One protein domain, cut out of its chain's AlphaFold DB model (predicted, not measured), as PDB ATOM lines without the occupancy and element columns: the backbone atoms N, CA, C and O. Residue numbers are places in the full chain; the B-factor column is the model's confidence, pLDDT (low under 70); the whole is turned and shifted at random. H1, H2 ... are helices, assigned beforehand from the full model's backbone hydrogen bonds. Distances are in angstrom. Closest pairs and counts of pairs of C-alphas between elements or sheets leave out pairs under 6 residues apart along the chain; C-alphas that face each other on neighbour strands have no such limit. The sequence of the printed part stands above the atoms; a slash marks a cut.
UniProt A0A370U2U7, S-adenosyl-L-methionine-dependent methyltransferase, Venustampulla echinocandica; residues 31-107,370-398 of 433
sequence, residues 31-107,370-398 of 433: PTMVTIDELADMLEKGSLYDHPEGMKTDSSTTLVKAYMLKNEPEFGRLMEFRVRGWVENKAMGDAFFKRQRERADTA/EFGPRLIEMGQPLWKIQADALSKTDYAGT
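This is residues 31 to 107 and 370 to 398 of the 433 residues of the protein "S-adenosyl-L-methionine-dependent methyltransferase" of Venustampulla echinocandica (UniProt A0A370U2U7). H3 lies in the middle; the H1-H2 hairpin packs at its first half, long H5 crosses it, and H4 leads away, residues 98 to 107 sticking out. The 106 printed residues include five named helices, H1 to H5 in order. All helix and compact, the printed part spans 45 by 28 by 27 A, with a radius of gyration of the C-alphas of 14.4 A.

Find H1, residues 36 to 44, and H2, residues 59 to 71, a hairpin; their closest C-alphas, 40 and 66, are 6.7 A apart. H3, residues 73 to 88, touches H5, residues 370 to 390, closest at C-alphas 78 and 387, 4.8 A. H4, residues 90 to 105, touches H3 only at the corner. Every O i to N i+4 pair is within hydrogen-bond range in H1, H2, H4; 10 of 12 in H3, 14 of 17 in H5.

H1 begins at C-alpha 36, (138.652, 264.421, 263.471); H5, 30.9 A long, ends at C-alpha 390, (125.529, 254.448, 270.595).

Across the cut, C-alphas 107 and 370 are 44.0 A apart. Thirteen printed residues have pLDDT under 70, among them residues 49 to 56.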
ATOM      1  N   PRO A  31     133.472 248.612 260.992       48.69
ATOM      2  CA  PRO A  31     133.353 249.971 260.484       48.69
ATOM      3  C   PRO A  31     134.649 250.743 260.731       48.69
ATOM      4  O   PRO A  31     135.170 250.733 261.850       48.69
ATOM      5  N   THR A  32     135.164 251.403 259.696       55.84
ATOM      6  CA  THR A  32     136.236 252.385 259.857       55.84
ATOM      7  C   THR A  32     135.713 253.537 260.723       55.84
ATOM      8  O   THR A  32     134.521 253.861 260.707       55.84
ATOM      9  N   MET A  33     136.592 254.116 261.533       65.50
ATOM     10  CA  MET A  33     136.294 255.305 262.331       65.50
ATOM     11  C   MET A  33     136.635 256.535 261.485       65.50
ATOM     12  O   MET A  33     137.695 256.551 260.860       65.50
ATOM     13  N   VAL A  34     135.737 257.518 261.434       74.94
ATOM     14  CA  VAL A  34     135.971 258.791 260.734       74.94
ATOM     15  C   VAL A  34     136.965 259.612 261.556       74.94
ATOM     16  O   VAL A  34     136.870 259.643 262.782       74.94
ATOM     17  N   THR A  35     137.940 260.249 260.919       79.62
ATOM     18  CA  THR A  35     138.944 261.058 261.628       79.62
ATOM     19  C   THR A  35     138.393 262.424 262.046       79.62
ATOM     20  O   THR A  35     137.422 262.928 261.480       79.62
ATOM     21  N   ILE A  36     139.030 263.064 263.033       75.88
ATOM     22  CA  ILE A  36     138.652 264.421 263.471       75.88
ATOM     23  C   ILE A  36     138.831 265.438 262.328       75.88
ATOM     24  O   ILE A  36     137.997 266.328 262.180       75.88
ATOM     25  N   ASP A  37     139.850 265.263 261.482       76.62
ATOM     26  CA  ASP A  37     140.092 266.120 260.315       76.62
ATOM     27  C   ASP A  37     138.975 265.977 259.261       76.62
ATOM     28  O   ASP A  37     138.485 266.975 258.736       76.62
ATOM     29  N   GLU A  38     138.493 264.753 259.006       78.38
ATOM     30  CA  GLU A  38     137.323 264.512 258.144       78.38
ATOM     31  C   GLU A  38     136.031 265.092 258.751       78.38
ATOM     32  O   GLU A  38     135.211 265.658 258.030       78.38
ATOM     33  N   LEU A  39     135.846 265.020 260.076       79.25
ATOM     34  CA  LEU A  39     134.702 265.648 260.755       79.25
ATOM     35  C   LEU A  39     134.736 267.185 260.673       79.25
ATOM     36  O   LEU A  39     133.678 267.808 260.553       79.25
ATOM     37  N   ALA A  40     135.924 267.795 260.717       76.62
ATOM     38  CA  ALA A  40     136.105 269.232 260.516       76.62
ATOM     39  C   ALA A  40     135.796 269.637 259.063       76.62
ATOM     40  O   ALA A  40     134.988 270.537 258.837       76.62
ATOM     41  N   ASP A  41     136.327 268.903 258.082       80.25
ATOM     42  CA  ASP A  41     136.035 269.077 256.653       80.25
ATOM     43  C   ASP A  41     134.524 268.956 256.343       80.25
ATOM     44  O   ASP A  41     133.970 269.743 255.568       80.25
ATOM     45  N   MET A  42     133.815 268.037 257.013       78.75
ATOM     46  CA  MET A  42     132.354 267.905 256.917       78.75
ATOM     47  C   MET A  42     131.575 269.070 257.558       78.75
ATOM     48  O   MET A  42     130.475 269.394 257.092       78.75
ATOM     49  N   LEU A  43     132.101 269.710 258.611       79.44
ATOM     50  CA  LEU A  43     131.522 270.942 259.167       79.44
ATOM     51  C   LEU A  43     131.725 272.122 258.211       79.44
ATOM     52  O   LEU A  43     130.753 272.799 257.881       79.44
ATOM     53  N   GLU A  44     132.951 272.334 257.721       75.31
ATOM     54  CA  GLU A  44     133.293 273.436 256.809       75.31
ATOM     55  C   GLU A  44     132.502 273.368 255.495       75.31
ATOM     56  O   GLU A  44     131.957 274.370 255.031       75.31
ATOM     57  N   LYS A  45     132.346 272.165 254.925       75.75
ATOM     58  CA  LYS A  45     131.519 271.932 253.726       75.75
ATOM     59  C   LYS A  45     130.013 271.931 254.010       75.75
ATOM     60  O   LYS A  45     129.220 271.793 253.079       75.75
ATOM     61  N   GLY A  46     129.598 272.057 255.272       69.44
ATOM     62  CA  GLY A  46     128.196 272.039 255.686       69.44
ATOM     63  C   GLY A  46     127.471 270.715 255.420       69.44
ATOM     64  O   GLY A  46     126.242 270.706 255.357       69.44
ATOM     65  N   SER A  47     128.204 269.610 255.246       67.50
ATOM     66  CA  SER A  47     127.654 268.272 254.987       67.50
ATOM     67  C   SER A  47     127.320 267.496 256.268       67.50
ATOM     68  O   SER A  47     126.678 266.446 256.200       67.50
ATOM     69  N   LEU A  48     127.718 268.003 257.442       71.69
ATOM     70  CA  LEU A  48     127.458 267.362 258.730       71.69
ATOM     71  C   LEU A  48     126.043 267.638 259.274       71.69
ATOM     72  O   LEU A  48     125.791 268.595 260.015       71.69
ATOM     73  N   TYR A  49     125.118 266.735 258.945       68.00
ATOM     74  CA  TYR A  49     123.743 266.733 259.450       68.00
ATOM     75  C   TYR A  49     123.633 265.999 260.794       68.00
ATOM     76  O   TYR A  49     123.416 264.794 260.866       68.00
ATOM     77  N   ASP A  50     123.749 266.757 261.882       63.88
ATOM     78  CA  ASP A  50     123.615 266.264 263.260       63.88
ATOM     79  C   ASP A  50     122.148 266.284 263.768       63.88
ATOM     80  O   ASP A  50     121.858 265.919 264.910       63.88
ATOM     81  N   HIS A  51     121.178 266.707 262.946       63.34
ATOM     82  CA  HIS A  51     119.748 266.532 263.232       63.34
ATOM     83  C   HIS A  51     119.198 265.281 262.519       63.34
ATOM     84  O   HIS A  51     119.424 265.157 261.314       63.34
ATOM     85  N   PRO A  52     118.427 264.391 263.186       51.41
ATOM     86  CA  PRO A  52     117.890 263.176 262.554       51.41
ATOM     87  C   PRO A  52     117.053 263.439 261.294       51.41
ATOM     88  O   PRO A  52     116.975 262.602 260.406       51.41
ATOM     89  N   GLU A  53     116.442 264.618 261.185       58.19
ATOM     90  CA  GLU A  53     115.603 264.994 260.039       58.19
ATOM     91  C   GLU A  53     116.412 265.585 258.868       58.19
ATOM     92  O   GLU A  53     115.840 265.952 257.848       58.19
ATOM     93  N   GLY A  54     117.746 265.643 258.966       61.16
ATOM     94  CA  GLY A  54     118.614 266.186 257.915       61.16
ATOM     95  C   GLY A  54     118.626 267.715 257.833       61.16
ATOM     96  O   GLY A  54     119.008 268.266 256.807       61.16
ATOM     97  N   MET A  55     118.208 268.412 258.894       66.19
ATOM     98  CA  MET A  55     118.332 269.871 258.980       66.19
ATOM     99  C   MET A  55     119.806 270.270 259.116       66.19
ATOM    100  O   MET A  55     120.559 269.630 259.857       66.19
ATOM    101  N   LYS A  56     120.212 271.327 258.403       67.62
ATOM    102  CA  LYS A  56     121.559 271.901 258.504       67.62
ATOM    103  C   LYS A  56     121.792 272.427 259.927       67.62
ATOM    104  O   LYS A  56     120.879 272.969 260.543       67.62
ATOM    105  N   THR A  57     123.014 272.279 260.429       77.50
ATOM    106  CA  THR A  57     123.450 272.934 261.671       77.50
ATOM    107  C   THR A  57     123.536 274.457 261.456       77.50
ATOM    108  O   THR A  57     124.042 274.899 260.423       77.50
ATOM    109  N   ASP A  58     123.046 275.248 262.413       85.31
ATOM    110  CA  ASP A  58     123.165 276.715 262.459       85.31
ATOM    111  C   ASP A  58     124.628 277.176 262.603       85.31
ATOM    112  O   ASP A  58     125.494 276.400 263.027       85.31
ATOM    113  N   SER A  59     124.942 278.425 262.238       88.19
ATOM    114  CA  SER A  59     126.333 278.914 262.267       88.19
ATOM    115  C   SER A  59     126.908 278.934 263.688       88.19
ATOM    116  O   SER A  59     128.009 278.427 263.914       88.19
ATOM    117  N   SER A  60     126.131 279.400 264.668       92.62
ATOM    118  CA  SER A  60     126.526 279.466 266.076       92.62
ATOM    119  C   SER A  60     126.860 278.077 266.645       92.62
ATOM    120  O   SER A  60     127.921 277.879 267.235       92.62
ATOM    121  N   THR A  61     126.027 277.061 266.396       92.69
ATOM    122  CA  THR A  61     126.316 275.666 266.778       92.69
ATOM    123  C   THR A  61     127.481 275.069 265.985       92.69
ATOM    124  O   THR A  61     128.221 274.242 266.518       92.69
ATOM    125  N   THR A  62     127.677 275.468 264.727       91.19
ATOM    126  CA  THR A  62     128.821 275.017 263.915       91.19
ATOM    127  C   THR A  62     130.142 275.464 264.552       91.19
ATOM    128  O   THR A  62     131.041 274.639 264.720       91.19
ATOM    129  N   LEU A  63     130.221 276.717 265.018       92.69
ATOM    130  CA  LEU A  63     131.365 277.253 265.769       92.69
ATOM    131  C   LEU A  63     131.594 276.507 267.096       92.69
ATOM    132  O   LEU A  63     132.720 276.091 267.377       92.69
ATOM    133  N   VAL A  64     130.531 276.264 267.880       95.50
ATOM    134  CA  VAL A  64     130.614 275.466 269.122       95.50
ATOM    135  C   VAL A  64     131.197 274.078 268.840       95.50
ATOM    136  O   VAL A  64     132.126 273.649 269.521       95.50
ATOM    137  N   LYS A  65     130.710 273.375 267.812       94.19
ATOM    138  CA  LYS A  65     131.177 272.020 267.472       94.19
ATOM    139  C   LYS A  65     132.609 271.988 266.956       94.19
ATOM    140  O   LYS A  65     133.346 271.081 267.334       94.19
ATOM    141  N   ALA A  66     133.014 272.967 266.148       92.31
ATOM    142  CA  ALA A  66     134.399 273.106 265.706       92.31
ATOM    143  C   ALA A  66     135.348 273.310 266.904       92.31
ATOM    144  O   ALA A  66     136.396 272.668 266.983       92.31
ATOM    145  N   TYR A  67     134.943 274.124 267.888       94.31
ATOM    146  CA  TYR A  67     135.679 274.276 269.145       94.31
ATOM    147  C   TYR A  67     135.746 272.960 269.935       94.31
ATOM    148  O   TYR A  67     136.827 272.594 270.395       94.31
ATOM    149  N   MET A  68     134.643 272.215 270.076       95.88
ATOM    150  CA  MET A  68     134.661 270.948 270.824       95.88
ATOM    151  C   MET A  68     135.516 269.872 270.138       95.88
ATOM    152  O   MET A  68     136.318 269.231 270.812       95.88
ATOM    153  N   LEU A  69     135.419 269.703 268.811       92.94
ATOM    154  CA  LEU A  69     136.240 268.731 268.063       92.94
ATOM    155  C   LEU A  69     137.741 269.011 268.191       92.94
ATOM    156  O   LEU A  69     138.534 268.080 268.299       92.94
ATOM    157  N   LYS A  70     138.127 270.292 268.209       91.88
ATOM    158  CA  LYS A  70     139.522 270.721 268.344       91.88
ATOM    159  C   LYS A  70     140.116 270.454 269.735       91.88
ATOM    160  O   LYS A  70     141.337 270.374 269.849       91.88
ATOM    161  N   ASN A  71     139.286 270.353 270.778       94.38
ATOM    162  CA  ASN A  71     139.745 270.384 272.172       94.38
ATOM    163  C   ASN A  71     139.352 269.155 273.026       94.38
ATOM    164  O   ASN A  71     139.985 268.946 274.057       94.38
ATOM    165  N   GLU A  72     138.365 268.331 272.638       95.56
ATOM    166  CA  GLU A  72     137.924 267.155 273.417       95.56
ATOM    167  C   GLU A  72     137.746 265.879 272.554       95.56
ATOM    168  O   GLU A  72     136.754 265.745 271.826       95.56
ATOM    169  N   PRO A  73     138.660 264.892 272.659       94.56
ATOM    170  CA  PRO A  73     138.580 263.623 271.928       94.56
ATOM    171  C   PRO A  73     137.306 262.790 272.157       94.56
ATOM    172  O   PRO A  73     136.844 262.133 271.222       94.56
ATOM    173  N   GLU A  74     136.691 262.808 273.345       95.56
ATOM    174  CA  GLU A  74     135.419 262.105 273.590       95.56
ATOM    175  C   GLU A  74     134.247 262.731 272.815       95.56
ATOM    176  O   GLU A  74     133.287 262.024 272.490       95.56
ATOM    177  N   PHE A  75     134.327 264.019 272.452       96.56
ATOM    178  CA  PHE A  75     133.369 264.620 271.525       96.56
ATOM    179  C   PHE A  75     133.598 264.132 270.091       96.56
ATOM    180  O   PHE A  75     132.630 263.767 269.425       96.56
ATOM    181  N   GLY A  76     134.855 264.028 269.643       94.19
ATOM    182  CA  GLY A  76     135.208 263.382 268.370       94.19
ATOM    183  C   GLY A  76     134.630 261.967 268.270       94.19
ATOM    184  O   GLY A  76     133.802 261.696 267.398       94.19
ATOM    185  N   ARG A  77     134.929 261.121 269.268       94.94
ATOM    186  CA  ARG A  77     134.408 259.746 269.374       94.94
ATOM    187  C   ARG A  77     132.881 259.683 269.332       94.94
ATOM    188  O   ARG A  77     132.307 258.753 268.765       94.94
ATOM    189  N   LEU A  78     132.193 260.650 269.939       95.12
ATOM    190  CA  LEU A  78     130.740 260.749 269.845       95.12
ATOM    191  C   LEU A  78     130.274 261.133 268.435       95.12
ATOM    192  O   LEU A  78     129.319 260.535 267.933       95.12
ATOM    193  N   MET A  79     130.907 262.125 267.810       92.06
ATOM    194  CA  MET A  79     130.534 262.599 266.479       92.06
ATOM    195  C   MET A  79     130.706 261.511 265.415       92.06
ATOM    196  O   MET A  79     129.831 261.383 264.564       92.06
ATOM    197  N   GLU A  80     131.708 260.638 265.528       91.12
ATOM    198  CA  GLU A  80     131.838 259.428 264.699       91.12
ATOM    199  C   GLU A  80     130.600 258.514 264.788       91.12
ATOM    200  O   GLU A  80     130.029 258.114 263.772       91.12
ATOM    201  N   PHE A  81     130.129 258.204 266.004       92.31
ATOM    202  CA  PHE A  81     128.915 257.398 266.193       92.31
ATOM    203  C   PHE A  81     127.650 258.115 265.696       92.31
ATOM    204  O   PHE A  81     126.732 257.465 265.188       92.31
ATOM    205  N   ARG A  82     127.587 259.445 265.822       90.81
ATOM    206  CA  ARG A  82     126.486 260.264 265.293       90.81
ATOM    207  C   ARG A  82     126.468 260.255 263.757       90.81
ATOM    208  O   ARG A  82     125.412 259.999 263.182       90.81
ATOM    209  N   VAL A  83     127.618 260.432 263.100       87.25
ATOM    210  CA  VAL A  83     127.777 260.336 261.634       87.25
ATOM    211  C   VAL A  83     127.388 258.951 261.133       87.25
ATOM    212  O   VAL A  83     126.528 258.847 260.254       87.25
ATOM    213  N   ARG A  84     127.906 257.881 261.749       88.06
ATOM    214  CA  ARG A  84     127.537 256.512 261.365       88.06
ATOM    215  C   ARG A  84     126.035 256.262 261.484       88.06
ATOM    216  O   ARG A  84     125.437 255.656 260.600       88.06
ATOM    217  N   GLY A  85     125.408 256.761 262.549       87.12
ATOM    218  CA  GLY A  85     123.985 256.547 262.815       87.12
ATOM    219  C   GLY A  85     123.003 257.395 261.994       87.12
ATOM    220  O   GLY A  85     121.886 256.933 261.759       87.12
ATOM    221  N   TRP A  86     123.379 258.612 261.584       84.12
ATOM    222  CA  TRP A  86     122.474 259.574 260.923       84.12
ATOM    223  C   TRP A  86     122.847 259.927 259.478       84.12
ATOM    224  O   TRP A  86     121.987 260.421 258.749       84.12
ATOM    225  N   VAL A  87     124.082 259.654 259.050       81.62
ATOM    226  CA  VAL A  87     124.558 259.895 257.678       81.62
ATOM    227  C   VAL A  87     124.801 258.567 256.961       81.62
ATOM    228  O   VAL A  87     124.108 258.281 255.989       81.62
ATOM    229  N   GLU A  88     125.715 257.725 257.460       84.88
ATOM    230  CA  GLU A  88     126.113 256.472 256.788       84.88
ATOM    231  C   GLU A  88     124.961 255.452 256.768       84.88
ATOM    232  O   GLU A  88     124.462 255.072 255.710       84.88
ATOM    233  N   ASN A  89     124.468 255.060 257.946       87.50
ATOM    234  CA  ASN A  89     123.384 254.087 258.106       87.50
ATOM    235  C   ASN A  89     122.009 254.761 258.242       87.50
ATOM    236  O   ASN A  89     121.117 254.218 258.907       87.50
ATOM    237  N   LYS A  90     121.819 255.942 257.628       85.31
ATOM    238  CA  LYS A  90     120.651 256.816 257.845       85.31
ATOM    239  C   LYS A  90     119.315 256.069 257.821       85.31
ATOM    240  O   LYS A  90     118.525 256.214 258.746       85.31
ATOM    241  N   ALA A  91     119.079 255.212 256.826       88.12
ATOM    242  CA  ALA A  91     117.827 254.458 256.706       88.12
ATOM    243  C   ALA A  91     117.536 253.541 257.916       88.12
ATOM    244  O   ALA A  91     116.379 253.383 258.312       88.12
ATOM    245  N   MET A  92     118.569 252.960 258.537       88.06
ATOM    246  CA  MET A  92     118.420 252.132 259.739       88.06
ATOM    247  C   MET A  92     118.183 252.993 260.987       88.06
ATOM    248  O   MET A  92     117.328 252.650 261.811       88.06
ATOM    249  N   GLY A  93     118.887 254.126 261.093       85.94
ATOM    250  CA  GLY A  93     118.656 255.142 262.118       85.94
ATOM    251  C   GLY A  93     117.221 255.673 262.066       85.94
ATOM    252  O   GLY A  93     116.468 255.515 263.027       85.94
ATOM    253  N   ASP A  94     116.796 256.216 260.926       86.69
ATOM    254  CA  ASP A  94     115.455 256.764 260.698       86.69
ATOM    255  C   ASP A  94     114.354 255.750 261.029       86.69
ATOM    256  O   ASP A  94     113.386 256.086 261.716       86.69
ATOM    257  N   ALA A  95     114.523 254.484 260.630       87.31
ATOM    258  CA  ALA A  95     113.594 253.413 260.975       87.31
ATOM    259  C   ALA A  95     113.564 253.111 262.490       87.31
ATOM    260  O   ALA A  95     112.499 252.812 263.037       87.31
ATOM    261  N   PHE A  96     114.697 253.210 263.193       86.75
ATOM    262  CA  PHE A  96     114.764 253.080 264.653       86.75
ATOM    263  C   PHE A  96     114.066 254.250 265.367       86.75
ATOM    264  O   PHE A  96     113.219 254.015 266.233       86.75
ATOM    265  N   PHE A  97     114.350 255.500 264.981       84.94
ATOM    266  CA  PHE A  97     113.707 256.682 265.569       84.94
ATOM    267  C   PHE A  97     112.208 256.756 265.233       84.94
ATOM    268  O   PHE A  97     111.414 257.096 266.110       84.94
ATOM    269  N   LYS A  98     111.788 256.370 264.018       87.06
ATOM    270  CA  LYS A  98     110.371 256.275 263.626       87.06
ATOM    271  C   LYS A  98     109.597 255.316 264.535       87.06
ATOM    272  O   LYS A  98     108.656 255.763 265.184       87.06
ATOM    273  N   ARG A  99     110.070 254.072 264.698       86.19
ATOM    274  CA  ARG A  99     109.452 253.079 265.602       86.19
ATOM    275  C   ARG A  99     109.372 253.546 267.058       86.19
ATOM    276  O   ARG A  99     108.502 253.091 267.795       86.19
ATOM    277  N   GLN A 100     110.284 254.411 267.501       84.19
ATOM    278  CA  GLN A 100     110.246 254.980 268.850       84.19
ATOM    279  C   GLN A 100     109.279 256.159 268.989       84.19
ATOM    280  O   GLN A 100     108.651 256.266 270.038       84.19
ATOM    281  N   ARG A 101     109.129 257.008 267.960       85.19
ATOM    282  CA  ARG A 101     108.086 258.048 267.926       85.19
ATOM    283  C   ARG A 101     106.702 257.405 267.933       85.19
ATOM    284  O   ARG A 101     105.946 257.654 268.857       85.19
ATOM    285  N   GLU A 102     106.448 256.466 267.020       84.12
ATOM    286  CA  GLU A 102     105.185 255.714 266.935       84.12
ATOM    287  C   GLU A 102     104.783 255.105 268.291       84.12
ATOM    288  O   GLU A 102     103.691 255.360 268.780       84.12
ATOM    289  N   ARG A 103     105.697 254.390 268.965       82.19
ATOM    290  CA  ARG A 103     105.443 253.792 270.292       82.19
ATOM    291  C   ARG A 103     105.220 254.796 271.429       82.19
ATOM    292  O   ARG A 103     104.659 254.404 272.448       82.19
ATOM    293  N   ALA A 104     105.710 256.027 271.306       81.44
ATOM    294  CA  ALA A 104     105.486 257.084 272.291       81.44
ATOM    295  C   ALA A 104     104.170 257.832 272.017       81.44
ATOM    296  O   ALA A 104     103.442 258.153 272.951       81.44
ATOM    297  N   ASP A 105     103.859 258.058 270.740       80.88
ATOM    298  CA  ASP A 105     102.685 258.801 270.279       80.88
ATOM    299  C   ASP A 105     101.401 257.947 270.341       80.88
ATOM    300  O   ASP A 105     100.310 258.487 270.496       80.88
ATOM    301  N   THR A 106     101.523 256.613 270.280       78.56
ATOM    302  CA  THR A 106     100.424 255.648 270.484       78.56
ATOM    303  C   THR A 106     100.600 254.817 271.766       78.56
ATOM    304  O   THR A 106     100.276 253.627 271.785       78.56
ATOM    305  N   ALA A 107     101.177 255.400 272.820       79.88
ATOM    306  CA  ALA A 107     101.367 254.707 274.093       79.88
ATOM    307  C   ALA A 107     100.017 254.362 274.754       79.88
ATOM    308  O   ALA A 107      99.152 255.222 274.912       79.88
ATOM    309  N   GLU A 370     135.266 282.713 277.153       97.38
ATOM    310  CA  GLU A 370     134.943 282.793 278.587       97.38
ATOM    311  C   GLU A 370     134.550 281.441 279.216       97.38
ATOM    312  O   GLU A 370     134.763 281.235 280.412       97.38
ATOM    313  N   PHE A 371     133.925 280.535 278.453       98.25
ATOM    314  CA  PHE A 371     133.212 279.372 279.004       98.25
ATOM    315  C   PHE A 371     133.518 278.037 278.315       98.25
ATOM    316  O   PHE A 371     133.211 276.986 278.878       98.25
ATOM    317  N   GLY A 372     134.165 278.038 277.144       98.06
ATOM    318  CA  GLY A 372     134.513 276.821 276.400       98.06
ATOM    319  C   GLY A 372     135.219 275.733 277.229       98.06
ATOM    320  O   GLY A 372     134.791 274.580 277.161       98.06
ATOM    321  N   PRO A 373     136.209 276.052 278.090       98.31
ATOM    322  CA  PRO A 373     136.858 275.054 278.946       98.31
ATOM    323  C   PRO A 373     135.908 274.411 279.970       98.31
ATOM    324  O   PRO A 373     135.933 273.195 280.162       98.31
ATOM    325  N   ARG A 374     135.015 275.198 280.589       98.25
ATOM    326  CA  ARG A 374     133.996 274.689 281.529       98.25
ATOM    327  C   ARG A 374     132.911 273.889 280.804       98.25
ATOM    328  O   ARG A 374     132.397 272.909 281.340       98.25
ATOM    329  N   LEU A 375     132.579 274.275 279.575       98.50
ATOM    330  CA  LEU A 375     131.644 273.553 278.719       98.50
ATOM    331  C   LEU A 375     132.193 272.178 278.300       98.50
ATOM    332  O   LEU A 375     131.428 271.217 278.274       98.50
ATOM    333  N   ILE A 376     133.506 272.056 278.068       98.50
ATOM    334  CA  ILE A 376     134.191 270.766 277.863       98.50
ATOM    335  C   ILE A 376     134.150 269.908 279.132       98.50
ATOM    336  O   ILE A 376     133.741 268.752 279.059       98.50
ATOM    337  N   GLU A 377     134.501 270.468 280.296       98.38
ATOM    338  CA  GLU A 377     134.476 269.755 281.587       98.38
ATOM    339  C   GLU A 377     133.089 269.145 281.879       98.38
ATOM    340  O   GLU A 377     132.969 267.983 282.266       98.38
ATOM    341  N   MET A 378     132.025 269.915 281.628       98.44
ATOM    342  CA  MET A 378     130.636 269.459 281.738       98.44
ATOM    343  C   MET A 378     130.230 268.489 280.613       98.44
ATOM    344  O   MET A 378     129.449 267.561 280.835       98.44
ATOM    345  N   GLY A 379     130.739 268.694 279.397       98.25
ATOM    346  CA  GLY A 379     130.399 267.914 278.211       98.25
ATOM    347  C   GLY A 379     131.010 266.516 278.185       98.25
ATOM    348  O   GLY A 379     130.318 265.567 277.816       98.25
ATOM    349  N   GLN A 380     132.260 266.350 278.627       98.31
ATOM    350  CA  GLN A 380     133.000 265.084 278.563       98.31
ATOM    351  C   GLN A 380     132.219 263.871 279.124       98.31
ATOM    352  O   GLN A 380     132.050 262.895 278.382       98.31
ATOM    353  N   PRO A 381     131.663 263.883 280.358       97.50
ATOM    354  CA  PRO A 381     130.884 262.748 280.863       97.50
ATOM    355  C   PRO A 381     129.590 262.510 280.065       97.50
ATOM    356  O   PRO A 381     129.214 261.360 279.826       97.50
ATOM    357  N   LEU A 382     128.921 263.571 279.604       98.12
ATOM    358  CA  LEU A 382     127.705 263.488 278.786       98.12
ATOM    359  C   LEU A 382     127.988 262.835 277.426       98.12
ATOM    360  O   LEU A 382     127.245 261.943 277.001       98.12
ATOM    361  N   TRP A 383     129.066 263.260 276.763       98.06
ATOM    362  CA  TRP A 383     129.488 262.730 275.472       98.06
ATOM    363  C   TRP A 383     129.936 261.277 275.590       98.06
ATOM    364  O   TRP A 383     129.460 260.435 274.823       98.06
ATOM    365  N   LYS A 384     130.721 260.957 276.626       98.12
ATOM    366  CA  LYS A 384     131.125 259.587 276.949       98.12
ATOM    367  C   LYS A 384     129.933 258.648 277.113       98.12
ATOM    368  O   LYS A 384     129.894 257.593 276.479       98.12
ATOM    369  N   ILE A 385     128.939 259.032 277.920       98.06
ATOM    370  CA  ILE A 385     127.724 258.231 278.140       98.06
ATOM    371  C   ILE A 385     126.939 258.055 276.829       98.06
ATOM    372  O   ILE A 385     126.424 256.964 276.573       98.06
ATOM    373  N   GLN A 386     126.858 259.085 275.973       97.06
ATOM    374  CA  GLN A 386     126.169 258.960 274.685       97.06
ATOM    375  C   GLN A 386     126.918 258.028 273.714       97.06
ATOM    376  O   GLN A 386     126.292 257.153 273.114       97.06
ATOM    377  N   ALA A 387     128.243 258.147 273.595       96.31
ATOM    378  CA  ALA A 387     129.068 257.297 272.734       96.31
ATOM    379  C   ALA A 387     129.088 255.830 273.214       96.31
ATOM    380  O   ALA A 387     128.903 254.898 272.425       96.31
ATOM    381  N   ASP A 388     129.202 255.602 274.525       96.69
ATOM    382  CA  ASP A 388     129.150 254.268 275.140       96.69
ATOM    383  C   ASP A 388     127.758 253.618 275.045       96.69
ATOM    384  O   ASP A 388     127.629 252.403 275.228       96.69
ATOM    385  N   ALA A 389     126.711 254.394 274.750       95.44
ATOM    386  CA  ALA A 389     125.379 253.888 274.432       95.44
ATOM    387  C   ALA A 389     125.185 253.654 272.921       95.44
ATOM    388  O   ALA A 389     124.619 252.632 272.535       95.44
ATOM    389  N   LEU A 390     125.659 254.562 272.056       94.06
ATOM    390  CA  LEU A 390     125.529 254.448 270.595       94.06
ATOM    391  C   LEU A 390     126.370 253.299 270.015       94.06
ATOM    392  O   LEU A 390     125.872 252.556 269.170       94.06
ATOM    393  N   SER A 391     127.583 253.083 270.534       94.62
ATOM    394  CA  SER A 391     128.491 251.969 270.182       94.62
ATOM    395  C   SER A 391     127.885 250.562 270.309       94.62
ATOM    396  O   SER A 391     128.367 249.616 269.678       94.62
ATOM    397  N   LYS A 392     126.810 250.427 271.093       93.12
ATOM    398  CA  LYS A 392     126.068 249.181 271.338       93.12
ATOM    399  C   LYS A 392     124.852 248.998 270.425       93.12
ATOM    400  O   LYS A 392     124.245 247.938 270.457       93.12
ATOM    401  N   THR A 393     124.478 250.012 269.642       91.25
ATOM    402  CA  THR A 393     123.329 249.947 268.720       91.25
ATOM    403  C   THR A 393     123.688 249.275 267.396       91.25
ATOM    404  O   THR A 393     124.855 249.251 267.006       91.25
ATOM    405  N   ASP A 394     122.674 248.799 266.676       89.94
ATOM    406  CA  ASP A 394     122.837 248.209 265.341       89.94
ATOM    407  C   ASP A 394     123.102 249.264 264.250       89.94
ATOM    408  O   ASP A 394     123.757 248.971 263.257       89.94
ATOM    409  N   TYR A 395     122.611 250.500 264.434       89.44
ATOM    410  CA  TYR A 395     122.677 251.558 263.415       89.44
ATOM    411  C   TYR A 395     123.924 252.450 263.519       89.44
ATOM    412  O   TYR A 395     124.419 252.915 262.499       89.44
ATOM    413  N   ALA A 396     124.456 252.694 264.721       90.25
ATOM    414  CA  ALA A 396     125.684 253.479 264.916       90.25
ATOM    415  C   ALA A 396     126.880 252.632 265.385       90.25
ATOM    416  O   ALA A 396     128.035 253.016 265.195       90.25
ATOM    417  N   GLY A 397     126.605 251.509 266.048       88.81
ATOM    418  CA  GLY A 397     127.583 250.717 266.780       88.81
ATOM    419  C   GLY A 397     128.008 249.437 266.069       88.81
ATOM    420  O   GLY A 397     128.194 249.396 264.859       88.81
ATOM    421  N   THR A 398     128.199 248.383 266.864       79.25
ATOM    422  CA  THR A 398     128.620 247.048 266.395       79.25
ATOM    423  C   THR A 398     127.521 245.985 266.502       79.25
ATOM    424  O   THR A 398     127.808 244.811 266.284       79.25
TER     425      THR A 398